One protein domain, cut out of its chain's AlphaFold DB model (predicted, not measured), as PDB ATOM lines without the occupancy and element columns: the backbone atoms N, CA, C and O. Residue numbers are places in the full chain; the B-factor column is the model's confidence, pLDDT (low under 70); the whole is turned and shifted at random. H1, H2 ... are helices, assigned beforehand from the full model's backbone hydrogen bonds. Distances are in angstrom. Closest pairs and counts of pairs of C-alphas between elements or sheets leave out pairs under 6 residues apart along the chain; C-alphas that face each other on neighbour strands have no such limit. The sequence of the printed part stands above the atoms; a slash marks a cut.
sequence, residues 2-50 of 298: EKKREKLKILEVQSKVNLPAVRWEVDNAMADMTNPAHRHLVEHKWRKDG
ATOM      1  N   GLU A   2     -23.994 -25.723  29.461       83.69
ATOM      2  CA  GLU A   2     -22.956 -26.365  30.281       83.69
ATOM      3  C   GLU A   2     -22.673 -25.682  31.625       83.69
ATOM      4  O   GLU A   2     -22.851 -26.301  32.666       83.69
ATOM      5  N   LYS A   3     -22.390 -24.371  31.627       87.94
ATOM      6  CA  LYS A   3     -22.172 -23.590  32.863       87.94
ATOM      7  C   LYS A   3     -23.331 -23.682  33.866       87.94
ATOM      8  O   LYS A   3     -23.124 -23.617  35.073       87.94
ATOM      9  N   LYS A   4     -24.575 -23.826  33.384       89.75
ATOM     10  CA  LYS A   4     -25.746 -24.009  34.262       89.75
ATOM     11  C   LYS A   4     -25.741 -25.402  34.903       89.75
ATOM     12  O   LYS A   4     -26.093 -25.509  36.071       89.75
ATOM     13  N   ARG A   5     -25.325 -26.439  34.164       87.56
ATOM     14  CA  ARG A   5     -25.182 -27.813  34.677       87.56
ATOM     15  C   ARG A   5     -24.033 -27.939  35.668       87.56
ATOM     16  O   ARG A   5     -24.206 -28.554  36.711       87.56
ATOM     17  N   GLU A   6     -22.905 -27.301  35.384       89.06
ATOM     18  CA  GLU A   6     -21.785 -27.206  36.321       89.06
ATOM     19  C   GLU A   6     -22.225 -26.557  37.639       89.06
ATOM     20  O   GLU A   6     -22.045 -27.129  38.711       89.06
ATOM     21  N   LYS A   7     -22.914 -25.411  37.557       92.31
ATOM     22  CA  LYS A   7     -23.469 -24.741  38.737       92.31
ATOM     23  C   LYS A   7     -24.465 -25.622  39.497       92.31
ATOM     24  O   LYS A   7     -24.430 -25.632  40.722       92.31
ATOM     25  N   LEU A   8     -25.331 -26.358  38.796       90.56
ATOM     26  CA  LEU A   8     -26.269 -27.294  39.425       90.56
ATOM     27  C   LEU A   8     -25.524 -28.391  40.200       90.56
ATOM     28  O   LEU A   8     -25.804 -28.579  41.379       90.56
ATOM     29  N   LYS A   9     -24.525 -29.034  39.580       89.56
ATOM     30  CA  LYS A   9     -23.686 -30.063  40.217       89.56
ATOM     31  C   LYS A   9     -23.010 -29.528  41.485       89.56
ATOM     32  O   LYS A   9     -23.008 -30.200  42.511       89.56
ATOM     33  N   ILE A  10     -22.481 -28.302  41.437       93.19
ATOM     34  CA  ILE A  10     -21.868 -27.646  42.603       93.19
ATOM     35  C   ILE A  10     -22.891 -27.447  43.729       93.19
ATOM     36  O   ILE A  10     -22.605 -27.788  44.876       93.19
ATOM     37  N   LEU A  11     -24.082 -26.930  43.418       94.50
ATOM     38  CA  LEU A  11     -25.133 -26.695  44.413       94.50
ATOM     39  C   LEU A  11     -25.632 -28.002  45.045       94.50
ATOM     40  O   LEU A  11     -25.827 -28.062  46.259       94.50
ATOM     41  N   GLU A  12     -25.785 -29.064  44.250       93.06
ATOM     42  CA  GLU A  12     -26.166 -30.390  44.749       93.06
ATOM     43  C   GLU A  12     -25.143 -30.934  45.748       93.06
ATOM     44  O   GLU A  12     -25.520 -31.402  46.825       93.06
ATOM     45  N   VAL A  13     -23.850 -30.815  45.437       94.62
ATOM     46  CA  VAL A  13     -22.770 -31.209  46.349       94.62
ATOM     47  C   VAL A  13     -22.794 -30.355  47.619       94.62
ATOM     48  O   VAL A  13     -22.847 -30.902  48.720       94.62
ATOM     49  N   GLN A  14     -22.820 -29.024  47.488       94.75
ATOM     50  CA  GLN A  14     -22.802 -28.092  48.623       94.75
ATOM     51  C   GLN A  14     -23.972 -28.300  49.588       94.75
ATOM     52  O   GLN A  14     -23.796 -28.152  50.797       94.75
ATOM     53  N   SER A  15     -25.141 -28.697  49.078       95.88
ATOM     54  CA  SER A  15     -26.322 -28.958  49.906       95.88
ATOM     55  C   SER A  15     -26.140 -30.121  50.893       95.88
ATOM     56  O   SER A  15     -26.792 -30.136  51.936       95.88
ATOM     57  N   LYS A  16     -25.248 -31.080  50.596       94.69
ATOM     58  CA  LYS A  16     -25.088 -32.331  51.365       94.69
ATOM     59  C   LYS A  16     -23.696 -32.535  51.964       94.69
ATOM     60  O   LYS A  16     -23.572 -33.242  52.957       94.69
ATOM     61  N   VAL A  17     -22.649 -31.922  51.405       94.75
ATOM     62  CA  VAL A  17     -21.237 -32.180  51.771       94.75
ATOM     63  C   VAL A  17     -20.895 -31.870  53.238       94.75
ATOM     64  O   VAL A  17     -19.964 -32.444  53.802       94.75
ATOM     65  N   ASN A  18     -21.648 -30.969  53.874       93.62
ATOM     66  CA  ASN A  18     -21.442 -30.578  55.272       93.62
ATOM     67  C   ASN A  18     -22.309 -31.367  56.263       93.62
ATOM     68  O   ASN A  18     -22.213 -31.131  57.465       93.62
ATOM     69  N   LEU A  19     -23.142 -32.298  55.789       95.69
ATOM     70  CA  LEU A  19     -23.931 -33.152  56.668       95.69
ATOM     71  C   LEU A  19     -22.998 -34.137  57.398       95.69
ATOM     72  O   LEU A  19     -22.259 -34.865  56.729       95.69
ATOM     73  N   PRO A  20     -23.040 -34.215  58.745       95.69
ATOM     74  CA  PRO A  20     -22.165 -35.112  59.502       95.69
ATOM     75  C   PRO A  20     -22.298 -36.583  59.099       95.69
ATOM     76  O   PRO A  20     -21.289 -37.273  58.994       95.69
ATOM     77  N   ALA A  21     -23.521 -37.043  58.811       95.00
ATOM     78  CA  ALA A  21     -23.781 -38.416  58.374       95.00
ATOM     79  C   ALA A  21     -23.058 -38.754  57.059       95.00
ATOM     80  O   ALA A  21     -22.376 -39.768  56.982       95.00
ATOM     81  N   VAL A  22     -23.121 -37.858  56.066       94.94
ATOM     82  CA  VAL A  22     -22.473 -38.043  54.754       94.94
ATOM     83  C   VAL A  22     -20.955 -38.158  54.896       94.94
ATOM     84  O   VAL A  22     -20.339 -39.045  54.310       94.94
ATOM     85  N   ARG A  23     -20.337 -37.277  55.693       94.44
ATOM     86  CA  ARG A  23     -18.886 -37.331  55.936       94.44
ATOM     87  C   ARG A  23     -18.491 -38.609  56.668       94.44
ATOM     88  O   ARG A  23     -17.567 -39.289  56.240       94.44
ATOM     89  N   TRP A  24     -19.246 -38.965  57.708       95.06
ATOM     90  CA  TRP A  24     -19.016 -40.188  58.468       95.06
ATOM     91  C   TRP A  24     -19.100 -41.441  57.584       95.06
ATOM     92  O   TRP A  24     -18.236 -42.307  57.679       95.06
ATOM     93  N   GLU A  25     -20.081 -41.533  56.682       95.31
ATOM     94  CA  GLU A  25     -20.209 -42.664  55.750       95.31
ATOM     95  C   GLU A  25     -19.004 -42.779  54.807       95.31
ATOM     96  O   GLU A  25     -18.485 -43.878  54.595       95.31
ATOM     97  N   VAL A  26     -18.520 -41.658  54.261       93.69
ATOM     98  CA  VAL A  26     -17.338 -41.650  53.385       93.69
ATOM     99  C   VAL A  26     -16.070 -42.034  54.151       93.69
ATOM    100  O   VAL A  26     -15.305 -42.876  53.677       93.69
ATOM    101  N   ASP A  27     -15.872 -41.489  55.353       92.31
ATOM    102  CA  ASP A  27     -14.698 -41.773  56.189       92.31
ATOM    103  C   ASP A  27     -14.634 -43.240  56.641       92.31
ATOM    104  O   ASP A  27     -13.546 -43.800  56.780       92.31
ATOM    105  N   ASN A  28     -15.790 -43.894  56.793       93.69
ATOM    106  CA  ASN A  28     -15.900 -45.317  57.126       93.69
ATOM    107  C   ASN A  28     -15.937 -46.242  55.892       93.69
ATOM    108  O   ASN A  28     -16.306 -47.410  56.010       93.69
ATOM    109  N   ALA A  29     -15.544 -45.750  54.709       88.75
ATOM    110  CA  ALA A  29     -15.507 -46.512  53.456       88.75
ATOM    111  C   ALA A  29     -16.873 -47.094  53.021       88.75
ATOM    112  O   ALA A  29     -16.937 -48.108  52.326       88.75
ATOM    113  N   MET A  30     -17.968 -46.426  53.392       91.56
ATOM    114  CA  MET A  30     -19.347 -46.753  53.001       91.56
ATOM    115  C   MET A  30     -19.882 -45.785  51.932       91.56
ATOM    116  O   MET A  30     -21.086 -45.567  51.808       91.56
ATOM    117  N   ALA A  31     -18.987 -45.171  51.153       91.62
ATOM    118  CA  ALA A  31     -19.350 -44.172  50.160       91.62
ATOM    119  C   ALA A  31     -20.218 -44.764  49.032       91.62
ATOM    120  O   ALA A  31     -19.798 -45.678  48.320       91.62
ATOM    121  N   ASP A  32     -21.406 -44.196  48.810       93.50
ATOM    122  CA  ASP A  32     -22.197 -44.470  47.618       93.50
ATOM    123  C   ASP A  32     -21.860 -43.495  46.483       93.50
ATOM    124  O   ASP A  32     -22.250 -42.329  46.491       93.50
ATOM    125  N   MET A  33     -21.179 -44.000  45.459       92.25
ATOM    126  CA  MET A  33     -20.763 -43.218  44.293       92.25
ATOM    127  C   MET A  33     -21.926 -42.730  43.405       92.25
ATOM    128  O   MET A  33     -21.715 -41.859  42.549       92.25
ATOM    129  N   THR A  34     -23.158 -43.221  43.611       92.38
ATOM    130  CA  THR A  34     -24.353 -42.636  42.974       92.38
ATOM    131  C   THR A  34     -24.631 -41.227  43.509       92.38
ATOM    132  O   THR A  34     -25.039 -40.350  42.744       92.38
ATOM    133  N   ASN A  35     -24.326 -40.970  44.787       93.50
ATOM    134  CA  ASN A  35     -24.532 -39.686  45.442       93.50
ATOM    135  C   ASN A  35     -23.417 -38.691  45.050       93.50
ATOM    136  O   ASN A  35     -22.241 -38.941  45.344       93.50
ATOM    137  N   PRO A  36     -23.751 -37.530  44.447       93.88
ATOM    138  CA  PRO A  36     -22.758 -36.533  44.046       93.88
ATOM    139  C   PRO A  36     -21.862 -36.048  45.193       93.88
ATOM    140  O   PRO A  36     -20.676 -35.814  44.977       93.88
ATOM    141  N   ALA A  37     -22.398 -35.927  46.412       95.31
ATOM    142  CA  ALA A  37     -21.631 -35.452  47.562       95.31
ATOM    143  C   ALA A  37     -20.594 -36.481  48.035       95.31
ATOM    144  O   ALA A  37     -19.462 -36.108  48.326       95.31
ATOM    145  N   HIS A  38     -20.946 -37.772  48.051       95.88
ATOM    146  CA  HIS A  38     -20.008 -38.837  48.421       95.88
ATOM    147  C   HIS A  38     -18.893 -38.928  47.388       95.88
ATOM    148  O   HIS A  38     -17.718 -38.928  47.742       95.88
ATOM    149  N   ARG A  39     -19.262 -38.924  46.103       95.31
ATOM    150  CA  ARG A  39     -18.302 -38.947  45.000       95.31
ATOM    151  C   ARG A  39     -17.333 -37.771  45.061       95.31
ATOM    152  O   ARG A  39     -16.136 -37.973  44.907       95.31
ATOM    153  N   HIS A  40     -17.842 -36.567  45.325       95.31
ATOM    154  CA  HIS A  40     -17.009 -35.382  45.489       95.31
ATOM    155  C   HIS A  40     -16.053 -35.505  46.680       95.31
ATOM    156  O   HIS A  40     -14.897 -35.129  46.548       95.31
ATOM    157  N   LEU A  41     -16.500 -36.040  47.822       95.56
ATOM    158  CA  LEU A  41     -15.633 -36.245  48.987       95.56
ATOM    159  C   LEU A  41     -14.532 -37.278  48.715       95.56
ATOM    160  O   LEU A  41     -13.386 -37.042  49.084       95.56
ATOM    161  N   VAL A  42     -14.850 -38.382  48.031       95.31
ATOM    162  CA  VAL A  42     -13.857 -39.391  47.621       95.31
ATOM    163  C   VAL A  42     -12.857 -38.796  46.625       95.31
ATOM    164  O   VAL A  42     -11.653 -38.957  46.802       95.31
ATOM    165  N   GLU A  43     -13.332 -38.058  45.616       95.31
ATOM    166  CA  GLU A  43     -12.460 -37.368  44.659       95.31
ATOM    167  C   GLU A  43     -11.572 -36.331  45.354       95.31
ATOM    168  O   GLU A  43     -10.373 -36.252  45.091       95.31
ATOM    169  N   HIS A  44     -12.152 -35.537  46.254       94.88
ATOM    170  CA  HIS A  44     -11.433 -34.523  47.010       94.88
ATOM    171  C   HIS A  44     -10.333 -35.159  47.857       94.88
ATOM    172  O   HIS A  44      -9.197 -34.705  47.788       94.88
ATOM    173  N   LYS A  45     -10.649 -36.229  48.593       93.88
ATOM    174  CA  LYS A  45      -9.680 -37.004  49.372       93.88
ATOM    175  C   LYS A  45      -8.535 -37.503  48.497       93.88
ATOM    176  O   LYS A  45      -7.382 -37.215  48.786       93.88
ATOM    177  N   TRP A  46      -8.834 -38.142  47.370       95.00
ATOM    178  CA  TRP A  46      -7.801 -38.617  46.449       95.00
ATOM    179  C   TRP A  46      -6.890 -37.489  45.928       95.00
ATOM    180  O   TRP A  46      -5.669 -37.641  45.868       95.00
ATOM    181  N   ARG A  47      -7.468 -36.326  45.592       94.69
ATOM    182  CA  ARG A  47      -6.736 -35.169  45.048       94.69
ATOM    183  C   ARG A  47      -6.023 -34.304  46.090       94.69
ATOM    184  O   ARG A  47      -5.167 -33.518  45.697       94.69
ATOM    185  N   LYS A  48      -6.435 -34.332  47.362       92.75
ATOM    186  CA  LYS A  48      -5.964 -33.396  48.403       92.75
ATOM    187  C   LYS A  48      -5.300 -34.064  49.594       92.75
ATOM    188  O   LYS A  48      -4.462 -33.427  50.223       92.75
ATOM    189  N   ASP A  49      -5.622 -35.320  49.872       88.88
ATOM    190  CA  ASP A  49      -5.070 -36.056  51.012       88.88
ATOM    191  C   ASP A  49      -3.785 -36.822  50.626       88.88
ATOM    192  O   ASP A  49      -3.234 -37.561  51.438       88.88
ATOM    193  N   GLY A  50      -3.277 -36.611  49.404       89.62
ATOM    194  CA  GLY A  50      -1.925 -36.984  48.984       89.62
ATOM    195  C   GLY A  50      -1.801 -38.251  48.137       89.62
ATOM    196  O   GLY A  50      -0.711 -38.521  47.644       89.62
TER     197      GLY A  50
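AT A GLANCE: This is residues 2 to 50 of the 298 residues of the protein "60S ribosomal protein L35, mitochondrial" of Termitomyces sp. J132 (UniProt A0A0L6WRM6). Two helices, H1 and H3, meet near their ends as an L, the last part of H1 beside the first part of H3, and a short third helix, H2, packs on the first half of H3 near the corner, beyond the end of H1. The free arm of the L at residues 2 to 8 of H1 sticks out, and residues 28 to 35 loop back from H2 to the beginning of H3. The printed part has 49 residues with three named helices, in the order H1, H2, H3, and no named strand; its class is all helix. It is only just compact, close to loose, with a radius of gyration of the C-alphas of 11.1 A, and the C-alphas span 33 by 24 by 17 A, H1 reaching out along the longest span.

HOW THE PARTS SIT: H1, residues 2 to 16, stands free with residues 2 to 8. A tight link of 3 residues joins it to H2, residues 20 to 27. H1 and H2 are close but not clearly touching, their closest C-alphas being those of Lys 16 and Val 22, 7.1 A apart, and their lines are about perpendicular at 77 degrees. A short link of 8 residues joins H2 to H3, residues 36 to 48. H3 touches H2 with residues 37 to 42 alone; the closest C-alphas are those of Val 26 and His 38, 6.3 A apart. H2 and H3 run the same way at a steep tilt of 51 degrees. H3 touches H1 with residues 36 to 40 alone, the closest C-alphas being those of Val 13 and Ala 37, 4.6 A apart. The lines of H1 and H3 are about perpendicular, at 88 degrees. In H2 and H3 every O i to N i+4 pair is within hydrogen-bond range, and in H1 10 of 11 are.

IN THESE COORDINATES: H1 begins at Glu 2, whose C-alpha is at (-22.956, -26.365, 30.281), and runs 22.0 A to C-alpha 16 at (-25.088, -32.331, 51.365). H2, from Pro 20 to Asp 27, is 10.5 A long from first to last C-alpha. H3, from Pro 36 to Lys 48, is 17.6 A long and ends with C-alpha 48 at (-5.964, -33.396, 48.403).

THE WHOLE: The two C-alphas farthest apart are those of Glu 2 and Asn 28, at 33.6 A, and the first and last printed C-alphas, Glu 2 and Gly 50, are 30.1 A apart. The printed part has no cut, and neither of the two links is long. The mean pLDDT of the printed part is 93.1, and no printed residue is under 70.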